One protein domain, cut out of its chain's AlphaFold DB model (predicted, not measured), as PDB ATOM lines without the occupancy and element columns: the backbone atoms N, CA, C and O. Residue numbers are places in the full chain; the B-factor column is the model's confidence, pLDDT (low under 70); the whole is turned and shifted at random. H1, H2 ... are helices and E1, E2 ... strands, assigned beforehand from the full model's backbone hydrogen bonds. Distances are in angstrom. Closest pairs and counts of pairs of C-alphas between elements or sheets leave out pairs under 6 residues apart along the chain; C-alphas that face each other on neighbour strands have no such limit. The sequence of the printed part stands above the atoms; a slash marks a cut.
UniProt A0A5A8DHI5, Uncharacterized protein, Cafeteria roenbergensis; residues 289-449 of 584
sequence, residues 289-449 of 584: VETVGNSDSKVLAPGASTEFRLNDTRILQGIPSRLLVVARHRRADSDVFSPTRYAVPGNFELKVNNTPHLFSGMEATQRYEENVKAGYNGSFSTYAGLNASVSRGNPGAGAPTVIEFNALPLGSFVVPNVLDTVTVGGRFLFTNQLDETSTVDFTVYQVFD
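Overview. This is residues 289 to 449 of the 584 residues of an uncharacterized protein of Cafeteria roenbergensis (UniProt A0A5A8DHI5). Two curled, antiparallel four-stranded sheets lie face to face as a sandwich, with strands E1, E2, E9 and E10 running along its length. H1 packs on one long side of the sandwich at E8 and E4, grazing both sheets with its residues 364 to 373; H2 and the small hairpin of E6 and E7 continue from it toward one end, and residues 333 to 338 stick out. The printed part has 161 residues with ten named strands and two named helices, in the order E1 E2 E3 E4 E5 H1 H2 E6 E7 E8 E9 E10, and is mostly strand. The sheets run E1 E10 E3 E8 and E2 E9 E4 E5. The whole is compact, with a radius of gyration of the C-alphas of 16.0 A, and elongated, spanning 51 by 29 by 26 A.

Along the chain. Find C-alpha 289 at (25.098, 133.231, 68.750); from there E1 runs 27.7 A to residue 300 and bends by 78 degrees at residue 293. In its sheet look for E10, residues 438 to 448, 31.4 A long and ending at (19.153, 135.888, 68.457), E3, residues 322 to 329, 22.3 A, and E8, residues 401 to 404. The other sheet has E2, residues 305 to 315, 29.0 A, E9, residues 422 to 431, 28.7 A, E4, residues 344 to 352, 23.0 A, and E5, residues 355 to 358. H1, residues 364 to 373, begins at (29.753, 140.159, 43.706) and is 14.0 A long; H2 is residues 380 to 383, E6 387 to 389 and E7 392 to 395.

Arrangement. Start at E10, antiparallel to E1, with N 440 and O 298 2.8 A apart, and to E3, with N 443 and O 326 at 2.9 A. E3 pairs with E8 through N 323 and O 403, 2.8 A. Across the sandwich, E9 pairs with E2 through N 308 and O 428, 2.8 A, and with E4 through N 346 and O 429, 2.8 A; E4 and E5 form a hairpin, with N 350 and O 358 at 2.9 A. The facing parts of the two twisted sheets are 9.3 A centre to centre. H1 only grazes both sheets; its Asn 371 and Val 402 of E8 have C-alphas 5.3 A apart. H1 and H2 only just touch, with 3 pairs of C-alphas within 8 A, the closest being Tyr 368 and Phe 380 at 6.7 A. In the hairpin of E6 and E7, N 388 and O 394 are 2.9 A apart. In H1 every O i to N i+4 pair is within hydrogen-bond range; H2 is too short for one.

Size, cuts and confidence. The C-alphas farthest apart are those of Ser 391 and Leu 419, 53.4 A. The printed part has no cut. The links E3 to E4 and E8 to E9 are long, with 14 and 17 residues. Look for pLDDT under 70 at residues 333 to 334, 389 to 392 and 411 to 413; the mean of the printed part is 87.7.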
ATOM      1  N   VAL A 289      24.601 133.765  70.025       91.81
ATOM      2  CA  VAL A 289      25.098 133.231  68.750       91.81
ATOM      3  C   VAL A 289      25.173 131.710  68.820       91.81
ATOM      4  O   VAL A 289      25.958 131.139  69.581       91.81
ATOM      5  N   GLU A 290      24.402 131.056  67.960       91.88
ATOM      6  CA  GLU A 290      24.302 129.599  67.878       91.88
ATOM      7  C   GLU A 290      24.690 129.099  66.486       91.88
ATOM      8  O   GLU A 290      24.625 129.831  65.502       91.88
ATOM      9  N   THR A 291      25.084 127.830  66.384       92.88
ATOM     10  CA  THR A 291      25.381 127.202  65.088       92.88
ATOM     11  C   THR A 291      24.105 126.642  64.464       92.88
ATOM     12  O   THR A 291      23.296 126.020  65.148       92.88
ATOM     13  N   VAL A 292      23.940 126.836  63.156       91.44
ATOM     14  CA  VAL A 292      22.840 126.277  62.366       91.44
ATOM     15  C   VAL A 292      23.325 125.022  61.656       91.44
ATOM     16  O   VAL A 292      24.161 125.089  60.756       91.44
ATOM     17  N   GLY A 293      22.749 123.879  62.024       84.69
ATOM     18  CA  GLY A 293      23.064 122.600  61.395       84.69
ATOM     19  C   GLY A 293      24.509 122.167  61.655       84.69
ATOM     20  O   GLY A 293      25.098 122.508  62.679       84.69
ATOM     21  N   ASN A 294      25.072 121.393  60.727       76.50
ATOM     22  CA  ASN A 294      26.434 120.874  60.839       76.50
ATOM     23  C   ASN A 294      27.432 121.767  60.089       76.50
ATOM     24  O   ASN A 294      27.125 122.271  59.008       76.50
ATOM     25  N   SER A 295      28.641 121.897  60.636       86.75
ATOM     26  CA  SER A 295      29.794 122.469  59.935       86.75
ATOM     27  C   SER A 295      30.382 121.480  58.920       86.75
ATOM     28  O   SER A 295      30.301 120.266  59.114       86.75
ATOM     29  N   ASP A 296      31.014 121.997  57.871       92.81
ATOM     30  CA  ASP A 296      31.711 121.220  56.834       92.81
ATOM     31  C   ASP A 296      33.137 121.764  56.643       92.81
ATOM     32  O   ASP A 296      33.396 122.934  56.916       92.81
ATOM     33  N   SER A 297      34.070 120.941  56.167       95.25
ATOM     34  CA  SER A 297      35.471 121.330  55.963       95.25
ATOM     35  C   SER A 297      36.013 120.738  54.670       95.25
ATOM     36  O   SER A 297      35.898 119.536  54.434       95.25
ATOM     37  N   LYS A 298      36.662 121.558  53.836       96.25
ATOM     38  CA  LYS A 298      37.226 121.107  52.551       96.25
ATOM     39  C   LYS A 298      38.625 121.649  52.318       96.25
ATOM     40  O   LYS A 298      38.888 122.818  52.568       96.25
ATOM     41  N   VAL A 299      39.508 120.809  51.787       96.88
ATOM     42  CA  VAL A 299      40.845 121.218  51.335       96.88
ATOM     43  C   VAL A 299      40.744 121.758  49.914       96.88
ATOM     44  O   VAL A 299      40.224 121.074  49.033       96.88
ATOM     45  N   LEU A 300      41.239 122.974  49.687       96.12
ATOM     46  CA  LEU A 300      41.189 123.661  48.401       96.12
ATOM     47  C   LEU A 300      42.590 124.050  47.945       96.12
ATOM     48  O   LEU A 300      43.341 124.680  48.688       96.12
ATOM     49  N   ALA A 301      42.914 123.710  46.699       95.94
ATOM     50  CA  ALA A 301      44.112 124.199  46.025       95.94
ATOM     51  C   ALA A 301      44.043 125.731  45.814       95.94
ATOM     52  O   ALA A 301      42.945 126.301  45.868       95.94
ATOM     53  N   PRO A 302      45.180 126.401  45.561       92.88
ATOM     54  CA  PRO A 302      45.214 127.827  45.237       92.88
ATOM     55  C   PRO A 302      44.254 128.192  44.099       92.88
ATOM     56  O   PRO A 302      44.220 127.518  43.068       92.88
ATOM     57  N   GLY A 303      43.447 129.238  44.284       92.50
ATOM     58  CA  GLY A 303      42.470 129.722  43.300       92.50
ATOM     59  C   GLY A 303      41.247 128.821  43.074       92.50
ATOM     60  O   GLY A 303      40.369 129.180  42.287       92.50
ATOM     61  N   ALA A 304      41.156 127.659  43.729       96.44
ATOM     62  CA  ALA A 304      40.054 126.724  43.529       96.44
ATOM     63  C   ALA A 304      38.776 127.183  44.246       96.44
ATOM     64  O   ALA A 304      38.820 127.685  45.372       96.44
ATOM     65  N   SER A 305      37.624 126.938  43.618       96.56
ATOM     66  CA  SER A 305      36.306 127.188  44.210       96.56
ATOM     67  C   SER A 305      35.579 125.888  44.547       96.56
ATOM     68  O   SER A 305      35.669 124.907  43.809       96.56
ATOM     69  N   THR A 306      34.801 125.884  45.630       96.19
ATOM     70  CA  THR A 306      33.931 124.757  45.994       96.19
ATOM     71  C   THR A 306      32.596 125.224  46.561       96.19
ATOM     72  O   THR A 306      32.502 126.290  47.167       96.19
ATOM     73  N   GLU A 307      31.557 124.416  46.359       95.12
ATOM     74  CA  GLU A 307      30.236 124.622  46.954       95.12
ATOM     75  C   GLU A 307      30.172 123.939  48.325       95.12
ATOM     76  O   GLU A 307      30.437 122.740  48.446       95.12
ATOM     77  N   PHE A 308      29.762 124.683  49.345       95.12
ATOM     78  CA  PHE A 308      29.352 124.167  50.646       95.12
ATOM     79  C   PHE A 308      27.830 124.142  50.741       95.12
ATOM     80  O   PHE A 308      27.150 125.005  50.180       95.12
ATOM     81  N   ARG A 309      27.279 123.145  51.437       92.94
ATOM     82  CA  ARG A 309      25.831 122.972  51.572       92.94
ATOM     83  C   ARG A 309      25.412 123.105  53.023       92.94
ATOM     84  O   ARG A 309      25.932 122.403  53.881       92.94
ATOM     85  N   LEU A 310      24.423 123.958  53.260       93.56
ATOM     86  CA  LEU A 310      23.652 123.938  54.492       93.56
ATOM     87  C   LEU A 310      22.424 123.059  54.247       93.56
ATOM     88  O   LEU A 310      21.558 123.416  53.444       93.56
ATOM     89  N   ASN A 311      22.366 121.913  54.923       91.94
ATOM     90  CA  ASN A 311      21.179 121.062  54.907       91.94
ATOM     91  C   ASN A 311      19.985 121.819  55.496       91.94
ATOM     92  O   ASN A 311      20.162 122.619  56.415       91.94
ATOM     93  N   ASP A 312      18.782 121.531  54.993       91.88
ATOM     94  CA  ASP A 312      17.543 122.119  55.502       91.88
ATOM     95  C   ASP A 312      17.433 121.875  57.017       91.88
ATOM     96  O   ASP A 312      17.182 120.761  57.476       91.88
ATOM     97  N   THR A 313      17.660 122.935  57.788       93.56
ATOM     98  CA  THR A 313      17.739 122.912  59.246       93.56
ATOM     99  C   THR A 313      16.602 123.738  59.817       93.56
ATOM    100  O   THR A 313      16.397 124.893  59.442       93.56
ATOM    101  N   ARG A 314      15.842 123.133  60.728       92.19
ATOM    102  CA  ARG A 314      14.680 123.749  61.363       92.19
ATOM    103  C   ARG A 314      15.101 124.524  62.617       92.19
ATOM    104  O   ARG A 314      15.707 123.949  63.512       92.19
ATOM    105  N   ILE A 315      14.723 125.795  62.696       89.69
ATOM    106  CA  ILE A 315      14.960 126.693  63.834       89.69
ATOM    107  C   ILE A 315      13.651 126.813  64.625       89.69
ATOM    108  O   ILE A 315      12.625 127.166  64.048       89.69
ATOM    109  N   LEU A 316      13.665 126.463  65.917       80.50
ATOM    110  CA  LEU A 316      12.451 126.179  66.706       80.50
ATOM    111  C   LEU A 316      12.085 127.234  67.768       80.50
ATOM    112  O   LEU A 316      10.966 127.206  68.269       80.50
ATOM    113  N   GLN A 317      12.991 128.147  68.124       74.69
ATOM    114  CA  GLN A 317      12.856 129.050  69.284       74.69
ATOM    115  C   GLN A 317      12.733 130.521  68.871       74.69
ATOM    116  O   GLN A 317      13.402 131.404  69.407       74.69
ATOM    117  N   GLY A 318      11.874 130.756  67.884       82.62
ATOM    118  CA  GLY A 318      11.687 132.053  67.260       82.62
ATOM    119  C   GLY A 318      12.603 132.276  66.061       82.62
ATOM    120  O   GLY A 318      13.526 131.508  65.783       82.62
ATOM    121  N   ILE A 319      12.304 133.334  65.318       86.50
ATOM    122  CA  ILE A 319      13.063 133.713  64.127       86.50
ATOM    123  C   ILE A 319      14.275 134.547  64.566       86.50
ATOM    124  O   ILE A 319      14.086 135.566  65.231       86.50
ATOM    125  N   PRO A 320      15.510 134.158  64.207       90.25
ATOM    126  CA  PRO A 320      16.693 134.923  64.576       90.25
ATOM    127  C   PRO A 320      16.745 136.259  63.833       90.25
ATOM    128  O   PRO A 320      16.174 136.436  62.754       90.25
ATOM    129  N   SER A 321      17.489 137.205  64.391       85.00
ATOM    130  CA  SER A 321      17.725 138.513  63.784       85.00
ATOM    131  C   SER A 321      18.582 138.390  62.523       85.00
ATOM    132  O   SER A 321      18.326 139.068  61.518       85.00
ATOM    133  N   ARG A 322      19.597 137.511  62.548       87.12
ATOM    134  CA  ARG A 322      20.576 137.362  61.458       87.12
ATOM    135  C   ARG A 322      21.064 135.930  61.264       87.12
ATOM    136  O   ARG A 322      21.050 135.130  62.197       87.12
ATOM    137  N   LEU A 323      21.574 135.667  60.061       91.69
ATOM    138  CA  LEU A 323      22.485 134.562  59.764       91.69
ATOM    139  C   LEU A 323      23.875 135.106  59.441       91.69
ATOM    140  O   LEU A 323      24.005 136.117  58.749       91.69
ATOM    141  N   LEU A 324      24.907 134.401  59.892       94.31
ATOM    142  CA  LEU A 324      26.301 134.640  59.536       94.31
ATOM    143  C   LEU A 324      26.823 133.402  58.818       94.31
ATOM    144  O   LEU A 324      26.999 132.355  59.434       94.31
ATOM    145  N   VAL A 325      27.063 133.506  57.516       95.19
ATOM    146  CA  VAL A 325      27.663 132.435  56.717       95.19
ATOM    147  C   VAL A 325      29.167 132.657  56.683       95.19
ATOM    148  O   VAL A 325      29.646 133.659  56.144       95.19
ATOM    149  N   VAL A 326      29.914 131.731  57.275       96.06
ATOM    150  CA  VAL A 326      31.346 131.874  57.518       96.06
ATOM    151  C   VAL A 326      32.083 130.719  56.860       96.06
ATOM    152  O   VAL A 326      31.845 129.565  57.195       96.06
ATOM    153  N   ALA A 327      32.994 131.035  55.944       96.62
ATOM    154  CA  ALA A 327      33.955 130.091  55.385       96.62
ATOM    155  C   ALA A 327      35.356 130.589  55.739       96.62
ATOM    156  O   ALA A 327      35.851 131.540  55.137       96.62
ATOM    157  N   ARG A 328      35.969 130.015  56.772       95.50
ATOM    158  CA  ARG A 328      37.244 130.480  57.327       95.50
ATOM    159  C   ARG A 328      38.380 129.576  56.873       95.50
ATOM    160  O   ARG A 328      38.240 128.358  56.899       95.50
ATOM    161  N   HIS A 329      39.526 130.151  56.523       94.38
ATOM    162  CA  HIS A 329      40.742 129.357  56.368       94.38
ATOM    163  C   HIS A 329      41.186 128.838  57.734       94.38
ATOM    164  O   HIS A 329      41.408 129.617  58.667       94.38
ATOM    165  N   ARG A 330      41.318 127.518  57.856       90.50
ATOM    166  CA  ARG A 330      41.859 126.885  59.050       90.50
ATOM    167  C   ARG A 330      43.298 127.336  59.228       90.50
ATOM    168  O   ARG A 330      44.128 127.153  58.338       90.50
ATOM    169  N   ARG A 331      43.599 127.891  60.398       82.69
ATOM    170  CA  ARG A 331      44.978 128.183  60.778       82.69
ATOM    171  C   ARG A 331      45.666 126.885  61.171       82.69
ATOM    172  O   ARG A 331      45.220 126.209  62.094       82.69
ATOM    173  N   ALA A 332      46.731 126.546  60.458       73.62
ATOM    174  CA  ALA A 332      47.697 125.567  60.933       73.62
ATOM    175  C   ALA A 332      48.587 126.208  62.011       73.62
ATOM    176  O   ALA A 332      48.745 127.430  62.028       73.62
ATOM    177  N   ASP A 333      49.225 125.398  62.856       68.94
ATOM    178  CA  ASP A 333      50.147 125.895  63.890       68.94
ATOM    179  C   ASP A 333      51.302 126.714  63.286       68.94
ATOM    180  O   ASP A 333      51.701 127.743  63.830       68.94
ATOM    181  N   SER A 334      51.774 126.330  62.096       65.69
ATOM    182  CA  SER A 334      52.794 127.058  61.328       65.69
ATOM    183  C   SER A 334      52.329 128.410  60.771       65.69
ATOM    184  O   SER A 334      53.140 129.154  60.229       65.69
ATOM    185  N   ASP A 335      51.032 128.713  60.845       76.44
ATOM    186  CA  ASP A 335      50.406 129.949  60.359       76.44
ATOM    187  C   ASP A 335      49.663 130.677  61.496       76.44
ATOM    188  O   ASP A 335      48.806 131.521  61.249       76.44
ATOM    189  N   VAL A 336      49.982 130.369  62.761       84.56
ATOM    190  CA  VAL A 336      49.301 130.957  63.925       84.56
ATOM    191  C   VAL A 336      49.410 132.486  63.955       84.56
ATOM    192  O   VAL A 336      48.495 133.144  64.423       84.56
ATOM    193  N   PHE A 337      50.459 133.086  63.394       90.81
ATOM    194  CA  PHE A 337      50.664 134.542  63.421       90.81
ATOM    195  C   PHE A 337      50.045 135.297  62.239       90.81
ATOM    196  O   PHE A 337      50.336 136.481  62.050       90.81
ATOM    197  N   SER A 338      49.261 134.622  61.398       88.81
ATOM    198  CA  SER A 338      48.687 135.206  60.189       88.81
ATOM    199  C   SER A 338      47.405 136.016  60.445       88.81
ATOM    200  O   SER A 338      46.723 135.818  61.461       88.81
ATOM    201  N   PRO A 339      47.021 136.919  59.514       91.06
ATOM    202  CA  PRO A 339      45.731 137.609  59.569       91.06
ATOM    203  C   PRO A 339      44.552 136.640  59.711       91.06
ATOM    204  O   PRO A 339      44.659 135.446  59.425       91.06
ATOM    205  N   THR A 340      43.391 137.114  60.164       91.00
ATOM    206  CA  THR A 340      42.168 136.306  60.040       91.00
ATOM    207  C   THR A 340      41.720 136.326  58.584       91.00
ATOM    208  O   THR A 340      41.481 137.393  58.029       91.00
ATOM    209  N   ARG A 341      41.608 135.141  57.971       92.75
ATOM    210  CA  ARG A 341      41.303 134.975  56.545       92.75
ATOM    211  C   ARG A 341      40.023 134.168  56.362       92.75
ATOM    212  O   ARG A 341      39.852 133.103  56.960       92.75
ATOM    213  N   TYR A 342      39.163 134.647  55.484       95.81
ATOM    214  CA  TYR A 342      37.961 133.978  55.010       95.81
ATOM    215  C   TYR A 342      38.125 133.639  53.533       95.81
ATOM    216  O   TYR A 342      38.754 134.391  52.795       95.81
ATOM    217  N   ALA A 343      37.534 132.536  53.092       96.50
ATOM    218  CA  ALA A 343      37.453 132.237  51.672       96.50
ATOM    219  C   ALA A 343      36.545 133.266  50.979       96.50
ATOM    220  O   ALA A 343      35.546 133.716  51.551       96.50
ATOM    221  N   VAL A 344      36.871 133.645  49.745       96.62
ATOM    222  CA  VAL A 344      36.136 134.695  49.021       96.62
ATOM    223  C   VAL A 344      34.719 134.220  48.674       96.62
ATOM    224  O   VAL A 344      34.581 133.176  48.024       96.62
ATOM    225  N   PRO A 345      33.660 134.970  49.042       94.44
ATOM    226  CA  PRO A 345      32.282 134.614  48.715       94.44
ATOM    227  C   PRO A 345      31.989 134.660  47.206       94.44
ATOM    228  O   PRO A 345      31.952 135.714  46.557       94.44
ATOM    229  N   GLY A 346      31.708 133.490  46.645       92.19
ATOM    230  CA  GLY A 346      31.222 133.302  45.287       92.19
ATOM    231  C   GLY A 346      29.700 133.407  45.187       92.19
ATOM    232  O   GLY A 346      29.026 134.040  46.001       92.19
ATOM    233  N   ASN A 347      29.143 132.796  44.142       90.56
ATOM    234  CA  ASN A 347      27.694 132.701  43.983       90.56
ATOM    235  C   ASN A 347      27.102 131.823  45.088       90.56
ATOM    236  O   ASN A 347      27.590 130.725  45.342       90.56
ATOM    237  N   PHE A 348      26.019 132.270  45.709       89.94
ATOM    238  CA  PHE A 348      25.323 131.454  46.689       89.94
ATOM    239  C   PHE A 348      23.814 131.575  46.562       89.94
ATOM    240  O   PHE A 348      23.276 132.510  45.971       89.94
ATOM    241  N   GLU A 349      23.147 130.580  47.120       91.94
ATOM    242  CA  GLU A 349      21.715 130.422  47.133       91.94
ATOM    243  C   GLU A 349      21.260 130.108  48.555       91.94
ATOM    244  O   GLU A 349      21.659 129.095  49.130       91.94
ATOM    245  N   LEU A 350      20.393 130.956  49.098       92.88
ATOM    246  CA  LEU A 350      19.728 130.722  50.373       92.88
ATOM    247  C   LEU A 350      18.283 130.270  50.124       92.88
ATOM    248  O   LEU A 350      17.561 130.824  49.293       92.88
ATOM    249  N   LYS A 351      17.851 129.275  50.886       92.38
ATOM    250  CA  LYS A 351      16.473 128.807  50.969       92.38
ATOM    251  C   LYS A 351      15.976 129.057  52.385       92.38
ATOM    252  O   LYS A 351      16.601 128.622  53.349       92.38
ATOM    253  N   VAL A 352      14.838 129.737  52.502       90.38
ATOM    254  CA  VAL A 352      14.133 129.889  53.778       90.38
ATOM    255  C   VAL A 352      12.683 129.470  53.586       90.38
ATOM    256  O   VAL A 352      11.979 130.020  52.738       90.38
ATOM    257  N   ASN A 353      12.232 128.483  54.359       89.00
ATOM    258  CA  ASN A 353      10.932 127.833  54.202       89.00
ATOM    259  C   ASN A 353      10.691 127.418  52.734       89.00
ATOM    260  O   ASN A 353      11.510 126.728  52.122       89.00
ATOM    261  N   ASN A 354       9.576 127.876  52.159       80.81
ATOM    262  CA  ASN A 354       9.165 127.614  50.781       80.81
ATOM    263  C   ASN A 354       9.660 128.684  49.796       80.81
ATOM    264  O   ASN A 354       9.204 128.710  48.656       80.81
ATOM    265  N   THR A 355      10.550 129.589  50.216       83.81
ATOM    266  CA  THR A 355      11.162 130.604  49.351       83.81
ATOM    267  C   THR A 355      12.567 130.144  48.944       83.81
ATOM    268  O   THR A 355      13.527 130.385  49.683       83.81
ATOM    269  N   PRO A 356      12.709 129.447  47.800       75.00
ATOM    270  CA  PRO A 356      14.011 129.053  47.277       75.00
ATOM    271  C   PRO A 356      14.708 130.228  46.574       75.00
ATOM    272  O   PRO A 356      14.102 131.271  46.315       75.00
ATOM    273  N   HIS A 357      15.969 130.022  46.193       83.88
ATOM    274  CA  HIS A 357      16.700 130.902  45.281       83.88
ATOM    275  C   HIS A 357      16.955 132.343  45.762       83.88
ATOM    276  O   HIS A 357      17.197 133.232  44.941       83.88
ATOM    277  N   LEU A 358      16.955 132.610  47.072       86.50
ATOM    278  CA  LEU A 358      17.390 133.913  47.586       86.50
ATOM    279  C   LEU A 358      18.881 134.108  47.270       86.50
ATOM    280  O   LEU A 358      19.658 133.162  47.356       86.50
ATOM    281  N   PHE A 359      19.269 135.329  46.889       86.44
ATOM    282  CA  PHE A 359      20.627 135.699  46.438       86.44
ATOM    283  C   PHE A 359      21.126 135.025  45.147       86.44
ATOM    284  O   PHE A 359      22.196 135.380  44.647       86.44
ATOM    285  N   SER A 360      20.327 134.144  44.541       87.38
ATOM    286  CA  SER A 360      20.689 133.484  43.288       87.38
ATOM    287  C   SER A 360      20.896 134.499  42.160       87.38
ATOM    288  O   SER A 360      20.067 135.384  41.933       87.38
ATOM    289  N   GLY A 361      22.021 134.372  41.453       83.25
ATOM    290  CA  GLY A 361      22.370 135.221  40.311       83.25
ATOM    291  C   GLY A 361      22.789 136.656  40.655       83.25
ATOM    292  O   GLY A 361      22.956 137.453  39.736       83.25
ATOM    293  N   MET A 362      22.962 137.005  41.937       89.25
ATOM    294  CA  MET A 362      23.515 138.311  42.314       89.25
ATOM    295  C   MET A 362      24.994 138.402  41.952       89.25
ATOM    296  O   MET A 362      25.746 137.462  42.198       89.25
ATOM    297  N   GLU A 363      25.428 139.546  41.430       89.44
ATOM    298  CA  GLU A 363      26.847 139.837  41.190       89.44
ATOM    299  C   GLU A 363      27.603 140.071  42.511       89.44
ATOM    300  O   GLU A 363      26.998 140.377  43.539       89.44
ATOM    301  N   ALA A 364      28.936 139.968  42.501       88.50
ATOM    302  CA  ALA A 364      29.753 140.159  43.706       88.50
ATOM    303  C   ALA A 364      29.544 141.537  44.363       88.50
ATOM    304  O   ALA A 364      29.473 141.629  45.586       88.50
ATOM    305  N   THR A 365      29.379 142.591  43.561       90.38
ATOM    306  CA  THR A 365      29.074 143.955  44.024       90.38
ATOM    307  C   THR A 365      27.728 144.026  44.743       90.38
ATOM    308  O   THR A 365      27.636 144.605  45.819       90.38
ATOM    309  N   GLN A 366      26.698 143.370  44.206       90.25
ATOM    310  CA  GLN A 366      25.369 143.312  44.821       90.25
ATOM    311  C   GLN A 366      25.390 142.536  46.137       90.25
ATOM    312  O   GLN A 366      24.788 142.968  47.114       90.25
ATOM    313  N   ARG A 367      26.105 141.405  46.187       89.81
ATOM    314  CA  ARG A 367      26.253 140.627  47.427       89.81
ATOM    315  C   ARG A 367      27.007 141.415  48.493       89.81
ATOM    316  O   ARG A 367      26.592 141.403  49.647       89.81
ATOM    317  N   TYR A 368      28.055 142.139  48.106       91.81
ATOM    318  CA  TYR A 368      28.751 143.061  48.996       91.81
ATOM    319  C   TYR A 368      27.825 144.162  49.518       91.81
ATOM    320  O   TYR A 368      27.789 144.391  50.720       91.81
ATOM    321  N   GLU A 369      27.038 144.810  48.655       89.19
ATOM    322  CA  GLU A 369      26.085 145.840  49.082       89.19
ATOM    323  C   GLU A 369      25.056 145.300  50.081       89.19
ATOM    324  O   GLU A 369      24.757 145.972  51.063       89.19
ATOM    325  N   GLU A 370      24.516 144.099  49.862       85.56
ATOM    326  CA  GLU A 370      23.612 143.458  50.825       85.56
ATOM    327  C   GLU A 370      24.327 143.090  52.135       85.56
ATOM    328  O   GLU A 370      23.753 143.253  53.210       85.56
ATOM    329  N   ASN A 371      25.596 142.682  52.071       88.62
ATOM    330  CA  ASN A 371      26.404 142.386  53.252       88.62
ATOM    331  C   ASN A 371      26.704 143.650  54.080       88.62
ATOM    332  O   ASN A 371      26.525 143.661  55.297       88.62
ATOM    333  N   VAL A 372      27.101 144.746  53.420       86.94
ATOM    334  CA  VAL A 372      27.300 146.067  54.047       86.94
ATOM    335  C   VAL A 372      25.994 146.566  54.634       86.94
ATOM    336  O   VAL A 372      25.975 147.091  55.745       86.94
ATOM    337  N   LYS A 373      24.873 146.356  53.928       81.50
ATOM    338  CA  LYS A 373      23.563 146.645  54.497       81.50
ATOM    339  C   LYS A 373      23.400 145.870  55.803       81.50
ATOM    340  O   LYS A 373      23.195 146.488  56.840       81.50
ATOM    341  N   ALA A 374      23.612 144.566  55.793       78.12
ATOM    342  CA  ALA A 374      23.511 143.731  56.983       78.12
ATOM    343  C   ALA A 374      24.545 144.039  58.099       78.12
ATOM    344  O   ALA A 374      24.488 143.440  59.176       78.12
ATOM    345  N   GLY A 375      25.449 144.999  57.884       78.94
ATOM    346  CA  GLY A 375      26.340 145.564  58.892       78.94
ATOM    347  C   GLY A 375      27.814 145.253  58.672       78.94
ATOM    348  O   GLY A 375      28.608 145.618  59.526       78.94
ATOM    349  N   TYR A 376      28.204 144.585  57.581       88.00
ATOM    350  CA  TYR A 376      29.621 144.374  57.269       88.00
ATOM    351  C   TYR A 376      30.358 145.713  57.124       88.00
ATOM    352  O   TYR A 376      29.902 146.604  56.408       88.00
ATOM    353  N   ASN A 377      31.498 145.840  57.805       86.56
ATOM    354  CA  ASN A 377      32.256 147.091  57.916       86.56
ATOM    355  C   ASN A 377      33.516 147.148  57.035       86.56
ATOM    356  O   ASN A 377      34.211 148.162  57.036       86.56
ATOM    357  N   GLY A 378      33.852 146.066  56.332       88.19
ATOM    358  CA  GLY A 378      35.056 146.001  55.511       88.19
ATOM    359  C   GLY A 378      34.843 146.526  54.094       88.19
ATOM    360  O   GLY A 378      33.722 146.739  53.635       88.19
ATOM    361  N   SER A 379      35.945 146.708  53.371       91.06
ATOM    362  CA  SER A 379      35.932 147.216  52.002       91.06
ATOM    363  C   SER A 379      35.520 146.146  50.982       91.06
ATOM    364  O   SER A 379      35.578 144.935  51.234       91.06
ATOM    365  N   PHE A 380      35.144 146.596  49.779       92.94
ATOM    366  CA  PHE A 380      34.870 145.691  48.662       92.94
ATOM    367  C   PHE A 380      36.118 144.910  48.230       92.94
ATOM    368  O   PHE A 380      35.991 143.747  47.859       92.94
ATOM    369  N   SER A 381      37.316 145.508  48.298       90.75
ATOM    370  CA  SER A 381      38.563 144.818  47.935       90.75
ATOM    371  C   SER A 381      38.838 143.637  48.858       90.75
ATOM    372  O   SER A 381      39.155 142.554  48.370       90.75
ATOM    373  N   THR A 382      38.624 143.807  50.164       93.44
ATOM    374  CA  THR A 382      38.713 142.718  51.141       93.44
ATOM    375  C   THR A 382      37.644 141.658  50.880       93.44
ATOM    376  O   THR A 382      37.981 140.485  50.750       93.44
ATOM    377  N   TYR A 383      36.375 142.060  50.715       94.38
ATOM    378  CA  TYR A 383      35.259 141.138  50.461       94.38
ATOM    379  C   TYR A 383      35.463 140.282  49.202       94.38
ATOM    380  O   TYR A 383      35.238 139.074  49.230       94.38
ATOM    381  N   ALA A 384      35.885 140.902  48.097       92.62
ATOM    382  CA  ALA A 384      36.043 140.249  46.800       92.62
ATOM    383  C   ALA A 384      37.425 139.596  46.597       92.62
ATOM    384  O   ALA A 384      37.672 139.046  45.524       92.62
ATOM    385  N   GLY A 385      38.322 139.660  47.588       91.44
ATOM    386  CA  GLY A 385      39.668 139.087  47.497       91.44
ATOM    387  C   GLY A 385      40.563 139.762  46.458       91.44
ATOM    388  O   GLY A 385      41.395 139.102  45.841       91.44
ATOM    389  N   LEU A 386      40.387 141.065  46.222       89.00
ATOM    390  CA  LEU A 386      41.213 141.814  45.273       89.00
ATOM    391  C   LEU A 386      42.606 142.061  45.858       89.00
ATOM    392  O   LEU A 386      42.741 142.325  47.052       89.00
ATOM    393  N   ASN A 387      43.638 142.002  45.015       83.75
ATOM    394  CA  ASN A 387      45.011 142.269  45.442       83.75
ATOM    395  C   ASN A 387      45.203 143.723  45.891       83.75
ATOM    396  O   ASN A 387      44.658 144.644  45.278       83.75
ATOM    397  N   ALA A 388      46.044 143.919  46.911       74.00
ATOM    398  CA  ALA A 388      46.418 145.232  47.441       74.00
ATOM    399  C   ALA A 388      46.997 146.174  46.374       74.00
ATOM    400  O   ALA A 388      46.810 147.390  46.427       74.00
ATOM    401  N   SER A 389      47.693 145.619  45.379       69.19
ATOM    402  CA  SER A 389      48.107 146.341  44.181       69.19
ATOM    403  C   SER A 389      48.285 145.386  43.000       69.19
ATOM    404  O   SER A 389      48.409 144.175  43.164       69.19
ATOM    405  N   VAL A 390      48.351 145.938  41.785       64.06
ATOM    406  CA  VAL A 390      48.627 145.168  40.554       64.06
ATOM    407  C   VAL A 390      50.012 144.497  40.595       64.06
ATOM    408  O   VAL A 390      50.222 143.479  39.943       64.06
ATOM    409  N   SER A 391      50.953 145.043  41.371       60.94
ATOM    410  CA  SER A 391      52.340 144.571  41.482       60.94
ATOM    411  C   SER A 391      52.615 143.671  42.696       60.94
ATOM    412  O   SER A 391      53.740 143.190  42.842       60.94
ATOM    413  N   ARG A 392      51.626 143.432  43.571       64.44
ATOM    414  CA  ARG A 392      51.789 142.659  44.814       64.44
ATOM    415  C   ARG A 392      50.764 141.532  44.896       64.44
ATOM    416  O   ARG A 392      49.561 141.780  44.861       64.44
ATOM    417  N   GLY A 393      51.239 140.297  45.056       74.38
ATOM    418  CA  GLY A 393      50.404 139.108  45.252       74.38
ATOM    419  C   GLY A 393      49.839 139.002  46.671       74.38
ATOM    420  O   GLY A 393      50.087 138.010  47.342       74.38
ATOM    421  N   ASN A 394      49.123 140.025  47.146       83.69
ATOM    422  CA  ASN A 394      48.495 140.021  48.470       83.69
ATOM    423  C   ASN A 394      46.975 140.236  48.344       83.69
ATOM    424  O   ASN A 394      46.533 141.390  48.278       83.69
ATOM    425  N   PRO A 395      46.181 139.155  48.249       89.50
ATOM    426  CA  PRO A 395      44.741 139.236  48.038       89.50
ATOM    427  C   PRO A 395      44.005 139.678  49.300       89.50
ATOM    428  O   PRO A 395      44.444 139.429  50.427       89.50
ATOM    429  N   GLY A 396      42.845 140.306  49.109       91.88
ATOM    430  CA  GLY A 396      41.926 140.657  50.187       91.88
ATOM    431  C   GLY A 396      41.595 139.461  51.084       91.88
ATOM    432  O   GLY A 396      41.500 138.326  50.614       91.88
ATOM    433  N   ALA A 397      41.418 139.706  52.383       92.12
ATOM    434  CA  ALA A 397      41.238 138.655  53.389       92.12
ATOM    435  C   ALA A 397      39.910 137.880  53.287       92.12
ATOM    436  O   ALA A 397      39.694 136.964  54.077       92.12
ATOM    437  N   GLY A 398      39.018 138.232  52.355       94.25
ATOM    438  CA  GLY A 398      37.654 137.716  52.298       94.25
ATOM    439  C   GLY A 398      36.795 138.239  53.452       94.25
ATOM    440  O   GLY A 398      37.230 139.047  54.272       94.25
ATOM    441  N   ALA A 399      35.545 137.783  53.522       93.44
ATOM    442  CA  ALA A 399      34.612 138.213  54.559       93.44
ATOM    443  C   ALA A 399      33.542 137.156  54.858       93.44
ATOM    444  O   ALA A 399      33.170 136.388  53.962       93.44
ATOM    445  N   PRO A 400      32.962 137.155  56.072       93.88
ATOM    446  CA  PRO A 400      31.701 136.467  56.303       93.88
ATOM    447  C   PRO A 400      30.571 137.141  55.510       93.88
ATOM    448  O   PRO A 400      30.603 138.344  55.236       93.88
ATOM    449  N   THR A 401      29.542 136.369  55.170       92.50
ATOM    450  CA  THR A 401      28.299 136.903  54.600       92.50
ATOM    451  C   THR A 401      27.249 137.028  55.697       92.50
ATOM    452  O   THR A 401      26.822 136.032  56.277       92.50
ATOM    453  N   VAL A 402      26.835 138.258  55.976       91.12
ATOM    454  CA  VAL A 402      25.825 138.621  56.969       91.12
ATOM    455  C   VAL A 402      24.483 138.783  56.264       91.12
ATOM    456  O   VAL A 402      24.375 139.464  55.245       91.12
ATOM    457  N   ILE A 403      23.447 138.143  56.800       87.69
ATOM    458  CA  ILE A 403      22.097 138.161  56.237       87.69
ATOM    459  C   ILE A 403      21.120 138.559  57.339       87.69
ATOM    460  O   ILE A 403      20.988 137.857  58.338       87.69
ATOM    461  N   GLU A 404      20.411 139.671  57.158       84.69
ATOM    462  CA  GLU A 404      19.333 140.087  58.061       84.69
ATOM    463  C   GLU A 404      18.015 139.432  57.654       84.69
ATOM    464  O   GLU A 404      17.574 139.597  56.516       84.69
ATOM    465  N   PHE A 405      17.334 138.754  58.584       79.88
ATOM    466  CA  PHE A 405      16.033 138.134  58.291       79.88
ATOM    467  C   PHE A 405      14.993 139.166  57.844       79.88
ATOM    468  O   PHE A 405      14.233 138.912  56.912       79.88
ATOM    469  N   ASN A 406      15.031 140.368  58.425       74.75
ATOM    470  CA  ASN A 406      14.164 141.489  58.049       74.75
ATOM    471  C   ASN A 406      14.367 141.995  56.611       74.75
ATOM    472  O   ASN A 406      13.465 142.613  56.045       74.75
ATOM    473  N   ALA A 407      15.536 141.760  56.011       73.31
ATOM    474  CA  ALA A 407      15.809 142.164  54.635       73.31
ATOM    475  C   ALA A 407      15.263 141.155  53.610       73.31
ATOM    476  O   ALA A 407      15.131 141.475  52.424       73.31
ATOM    477  N   LEU A 408      14.925 139.937  54.048       76.88
ATOM    478  CA  LEU A 408      14.511 138.864  53.160       76.88
ATOM    479  C   LEU A 408      13.030 139.001  52.753       76.88
ATOM    480  O   LEU A 408      12.170 139.356  53.559       76.88
ATOM    481  N   PRO A 409      12.675 138.694  51.494       78.25
ATOM    482  CA  PRO A 409      11.302 138.782  51.004       78.25
ATOM    483  C   PRO A 409      10.468 137.545  51.397       78.25
ATOM    484  O   PRO A 409       9.926 136.871  50.527       78.25
ATOM    485  N   LEU A 410      10.366 137.243  52.696       71.12
ATOM    486  CA  LEU A 410       9.804 135.983  53.222       71.12
ATOM    487  C   LEU A 410       8.297 136.020  53.536       71.12
ATOM    488  O   LEU A 410       7.733 135.028  53.990       71.12
ATOM    489  N   GLY A 411       7.636 137.148  53.268       65.38
ATOM    490  CA  GLY A 411       6.217 137.359  53.566       65.38
ATOM    491  C   GLY A 411       5.974 138.085  54.892       65.38
ATOM    492  O   GLY A 411       6.902 138.415  55.628       65.38
ATOM    493  N   SER A 412       4.709 138.397  55.168       61.41
ATOM    494  CA  SER A 412       4.290 139.036  56.419       61.41
ATOM    495  C   SER A 412       4.456 138.038  57.571       61.41
ATOM    496  O   SER A 412       4.029 136.895  57.439       61.41
ATOM    497  N   PHE A 413       5.064 138.462  58.682       66.44
ATOM    498  CA  PHE A 413       5.291 137.685  59.918       66.44
ATOM    499  C   PHE A 413       6.483 136.720  59.959       66.44
ATOM    500  O   PHE A 413       6.749 136.172  61.024       66.44
ATOM    501  N   VAL A 414       7.251 136.562  58.875       72.88
ATOM    502  CA  VAL A 414       8.582 135.930  58.956       72.88
ATOM    503  C   VAL A 414       9.609 137.020  59.278       72.88
ATOM    504  O   VAL A 414      10.354 137.471  58.410       72.88
ATOM    505  N   VAL A 415       9.560 137.512  60.515       76.56
ATOM    506  CA  VAL A 415      10.389 138.612  61.032       76.56
ATOM    507  C   VAL A 415      11.024 138.205  62.368       76.56
ATOM    508  O   VAL A 415      10.463 137.340  63.044       76.56
ATOM    509  N   PRO A 416      12.171 138.790  62.764       81.50
ATOM    510  CA  PRO A 416      12.878 138.443  63.991       81.50
ATOM    511  C   PRO A 416      11.997 138.472  65.236       81.50
ATOM    512  O   PRO A 416      11.049 139.256  65.324       81.50
ATOM    513  N   ASN A 417      12.340 137.620  66.199       79.38
ATOM    514  CA  ASN A 417      11.678 137.448  67.493       79.38
ATOM    515  C   ASN A 417      10.225 136.957  67.422       79.38
ATOM    516  O   ASN A 417       9.635 136.678  68.461       79.38
ATOM    517  N   VAL A 418       9.623 136.786  66.241       82.19
ATOM    518  CA  VAL A 418       8.324 136.107  66.156       82.19
ATOM    519  C   VAL A 418       8.486 134.666  66.613       82.19
ATOM    520  O   VAL A 418       9.382 133.965  66.136       82.19
ATOM    521  N   LEU A 419       7.599 134.224  67.507       83.06
ATOM    522  CA  LEU A 419       7.507 132.836  67.950       83.06
ATOM    523  C   LEU A 419       6.935 131.962  66.824       83.06
ATOM    524  O   LEU A 419       5.762 131.592  66.814       83.06
ATOM    525  N   ASP A 420       7.772 131.677  65.836       84.38
ATOM    526  CA  ASP A 420       7.486 130.767  64.739       84.38
ATOM    527  C   ASP A 420       8.750 129.990  64.369       84.38
ATOM    528  O   ASP A 420       9.870 130.334  64.754       84.38
ATOM    529  N   THR A 421       8.560 128.917  63.615       87.25
ATOM    530  CA  THR A 421       9.647 128.121  63.067       87.25
ATOM    531  C   THR A 421      10.012 128.604  61.666       87.25
ATOM    532  O   THR A 421       9.147 128.751  60.802       87.25
ATOM    533  N   VAL A 422      11.311 128.714  61.391       90.06
ATOM    534  CA  VAL A 422      11.836 128.805  60.021       90.06
ATOM    535  C   VAL A 422      12.757 127.629  59.707       90.06
ATOM    536  O   VAL A 422      13.483 127.143  60.567       90.06
ATOM    537  N   THR A 423      12.722 127.146  58.468       92.75
ATOM    538  CA  THR A 423      13.676 126.158  57.946       92.75
ATOM    539  C   THR A 423      14.652 126.866  57.028       92.75
ATOM    540  O   THR A 423      14.220 127.536  56.092       92.75
ATOM    541  N   VAL A 424      15.948 126.724  57.282       93.56
ATOM    542  CA  VAL A 424      17.014 127.374  56.515       93.56
ATOM    543  C   VAL A 424      17.886 126.312  55.862       93.56
ATOM    544  O   VAL A 424      18.315 125.371  56.522       93.56
ATOM    545  N   GLY A 425      18.164 126.474  54.576       93.44
ATOM    546  CA  GLY A 425      19.086 125.639  53.811       93.44
ATOM    547  C   GLY A 425      19.755 126.458  52.716       93.44
ATOM    548  O   GLY A 425      19.390 127.611  52.479       93.44
ATOM    549  N   GLY A 426      20.750 125.904  52.034       93.44
ATOM    550  CA  GLY A 426      21.400 126.651  50.961       93.44
ATOM    551  C   GLY A 426      22.661 126.026  50.396       93.44
ATOM    552  O   GLY A 426      23.143 124.992  50.857       93.44
ATOM    553  N   ARG A 427      23.192 126.691  49.372       93.94
ATOM    554  CA  ARG A 427      24.416 126.331  48.656       93.94
ATOM    555  C   ARG A 427      25.294 127.563  48.536       93.94
ATOM    556  O   ARG A 427      24.830 128.583  48.043       93.94
ATOM    557  N   PHE A 428      26.546 127.475  48.962       94.81
ATOM    558  CA  PHE A 428      27.442 128.621  49.047       94.81
ATOM    559  C   PHE A 428      28.770 128.304  48.369       94.81
ATOM    560  O   PHE A 428      29.510 127.439  48.831       94.81
ATOM    561  N   LEU A 429      29.066 128.979  47.258       95.62
ATOM    562  CA  LEU A 429      30.357 128.867  46.588       95.62
ATOM    563  C   LEU A 429      31.378 129.749  47.304       95.62
ATOM    564  O   LEU A 429      31.122 130.934  47.512       95.62
ATOM    565  N   PHE A 430      32.546 129.199  47.604       97.06
ATOM    566  CA  PHE A 430      33.684 129.949  48.124       97.06
ATOM    567  C   PHE A 430      34.950 129.612  47.348       97.06
ATOM    568  O   PHE A 430      35.100 128.484  46.875       97.06
ATOM    569  N   THR A 431      35.851 130.583  47.231       96.62
ATOM    570  CA  THR A 431      37.138 130.439  46.537       96.62
ATOM    571  C   THR A 431      38.288 130.578  47.522       96.62
ATOM    572  O   THR A 431      38.293 131.514  48.317       96.62
ATOM    573  N   ASN A 432      39.275 129.681  47.443       95.88
ATOM    574  CA  ASN A 432      40.558 129.863  48.114       95.88
ATOM    575  C   ASN A 432      41.398 130.880  47.333       95.88
ATOM    576  O   ASN A 432      41.898 130.572  46.256       95.88
ATOM    577  N   GLN A 433      41.538 132.088  47.866       92.62
ATOM    578  CA  GLN A 433      42.339 133.156  47.268       92.62
ATOM    579  C   GLN A 433      43.833 133.065  47.595       92.62
ATOM    580  O   GLN A 433      44.612 133.825  47.031       92.62
ATOM    581  N   LEU A 434      44.231 132.183  48.514       89.44
ATOM    582  CA  LEU A 434      45.630 132.017  48.885       89.44
ATOM    583  C   LEU A 434      46.412 131.381  47.732       89.44
ATOM    584  O   LEU A 434      45.869 130.622  46.926       89.44
ATOM    585  N   ASP A 435      47.707 131.672  47.679       85.75
ATOM    586  CA  ASP A 435      48.681 131.041  46.784       85.75
ATOM    587  C   ASP A 435      49.127 129.652  47.278       85.75
ATOM    588  O   ASP A 435      49.876 128.953  46.594       85.75
ATOM    589  N   GLU A 436      48.611 129.214  48.429       86.94
ATOM    590  CA  GLU A 436      48.831 127.897  49.020       86.94
ATOM    591  C   GLU A 436      47.527 127.099  49.204       86.94
ATOM    592  O   GLU A 436      46.413 127.634  49.266       86.94
ATOM    593  N   THR A 437      47.663 125.774  49.271       91.75
ATOM    594  CA  THR A 437      46.548 124.885  49.608       91.75
ATOM    595  C   THR A 437      46.092 125.155  51.037       91.75
ATOM    596  O   THR A 437      46.906 125.188  51.956       91.75
ATOM    597  N   SER A 438      44.782 125.285  51.244       92.69
ATOM    598  CA  SER A 438      44.213 125.584  52.559       92.69
ATOM    599  C   SER A 438      42.965 124.753  52.840       92.69
ATOM    600  O   SER A 438      42.190 124.443  51.934       92.69
ATOM    601  N   THR A 439      42.763 124.385  54.107       95.50
ATOM    602  CA  THR A 439      41.489 123.813  54.560       95.50
ATOM    603  C   THR A 439      40.537 124.952  54.892       95.50
ATOM    604  O   THR A 439      40.875 125.810  55.699       95.50
ATOM    605  N   VAL A 440      39.356 124.962  54.286       96.31
ATOM    606  CA  VAL A 440      38.300 125.942  54.542       96.31
ATOM    607  C   VAL A 440      37.214 125.294  55.392       96.31
ATOM    608  O   VAL A 440      36.615 124.302  54.974       96.31
ATOM    609  N   ASP A 441      36.976 125.873  56.565       95.88
ATOM    610  CA  ASP A 441      35.945 125.490  57.526       95.88
ATOM    611  C   ASP A 441      34.691 126.340  57.303       95.88
ATOM    612  O   ASP A 441      34.727 127.567  57.414       95.88
ATOM    613  N   PHE A 442      33.586 125.685  56.967       96.50
ATOM    614  CA  PHE A 442      32.292 126.289  56.688       96.50
ATOM    615  C   PHE A 442      31.326 126.071  57.851       96.50
ATOM    616  O   PHE A 442      31.000 124.936  58.203       96.50
ATOM    617  N   THR A 443      30.805 127.174  58.384       96.00
ATOM    618  CA  THR A 443      29.804 127.182  59.449       96.00
ATOM    619  C   THR A 443      28.796 128.297  59.201       96.00
ATOM    620  O   THR A 443      29.157 129.405  58.800       96.00
ATOM    621  N   VAL A 444      27.521 128.023  59.469       95.62
ATOM    622  CA  VAL A 444      26.471 129.044  59.492       95.62
ATOM    623  C   VAL A 444      26.059 129.275  60.935       95.62
ATOM    624  O   VAL A 444      25.745 128.322  61.641       95.62
ATOM    625  N   TYR A 445      26.051 130.530  61.373       94.69
ATOM    626  CA  TYR A 445      25.568 130.918  62.693       94.69
ATOM    627  C   TYR A 445      24.235 131.649  62.590       94.69
ATOM    628  O   TYR A 445      23.994 132.373  61.625       94.69
ATOM    629  N   GLN A 446      23.393 131.488  63.602       92.50
ATOM    630  CA  GLN A 446      22.193 132.283  63.822       92.50
ATOM    631  C   GLN A 446      22.396 133.182  65.031       92.50
ATOM    632  O   GLN A 446      23.029 132.793  66.011       92.50
ATOM    633  N   VAL A 447      21.860 134.390  64.932       91.25
ATOM    634  CA  VAL A 447      21.992 135.410  65.962       91.25
ATOM    635  C   VAL A 447      20.611 135.761  66.484       91.25
ATOM    636  O   VAL A 447      19.784 136.274  65.726       91.25
ATOM    637  N   PHE A 448      20.373 135.500  67.764       88.00
ATOM    638  CA  PHE A 448      19.153 135.888  68.457       88.00
ATOM    639  C   PHE A 448      19.368 137.153  69.268       88.00
ATOM    640  O   PHE A 448      20.420 137.352  69.884       88.00
ATOM    641  N   ASP A 449      18.326 137.974  69.320       84.69
ATOM    642  CA  ASP A 449      18.219 138.941  70.397       84.69
ATOM    643  C   ASP A 449      18.003 138.152  71.690       84.69
ATOM    644  O   ASP A 449      17.244 137.187  71.720       84.69
TER     645      ASP A 449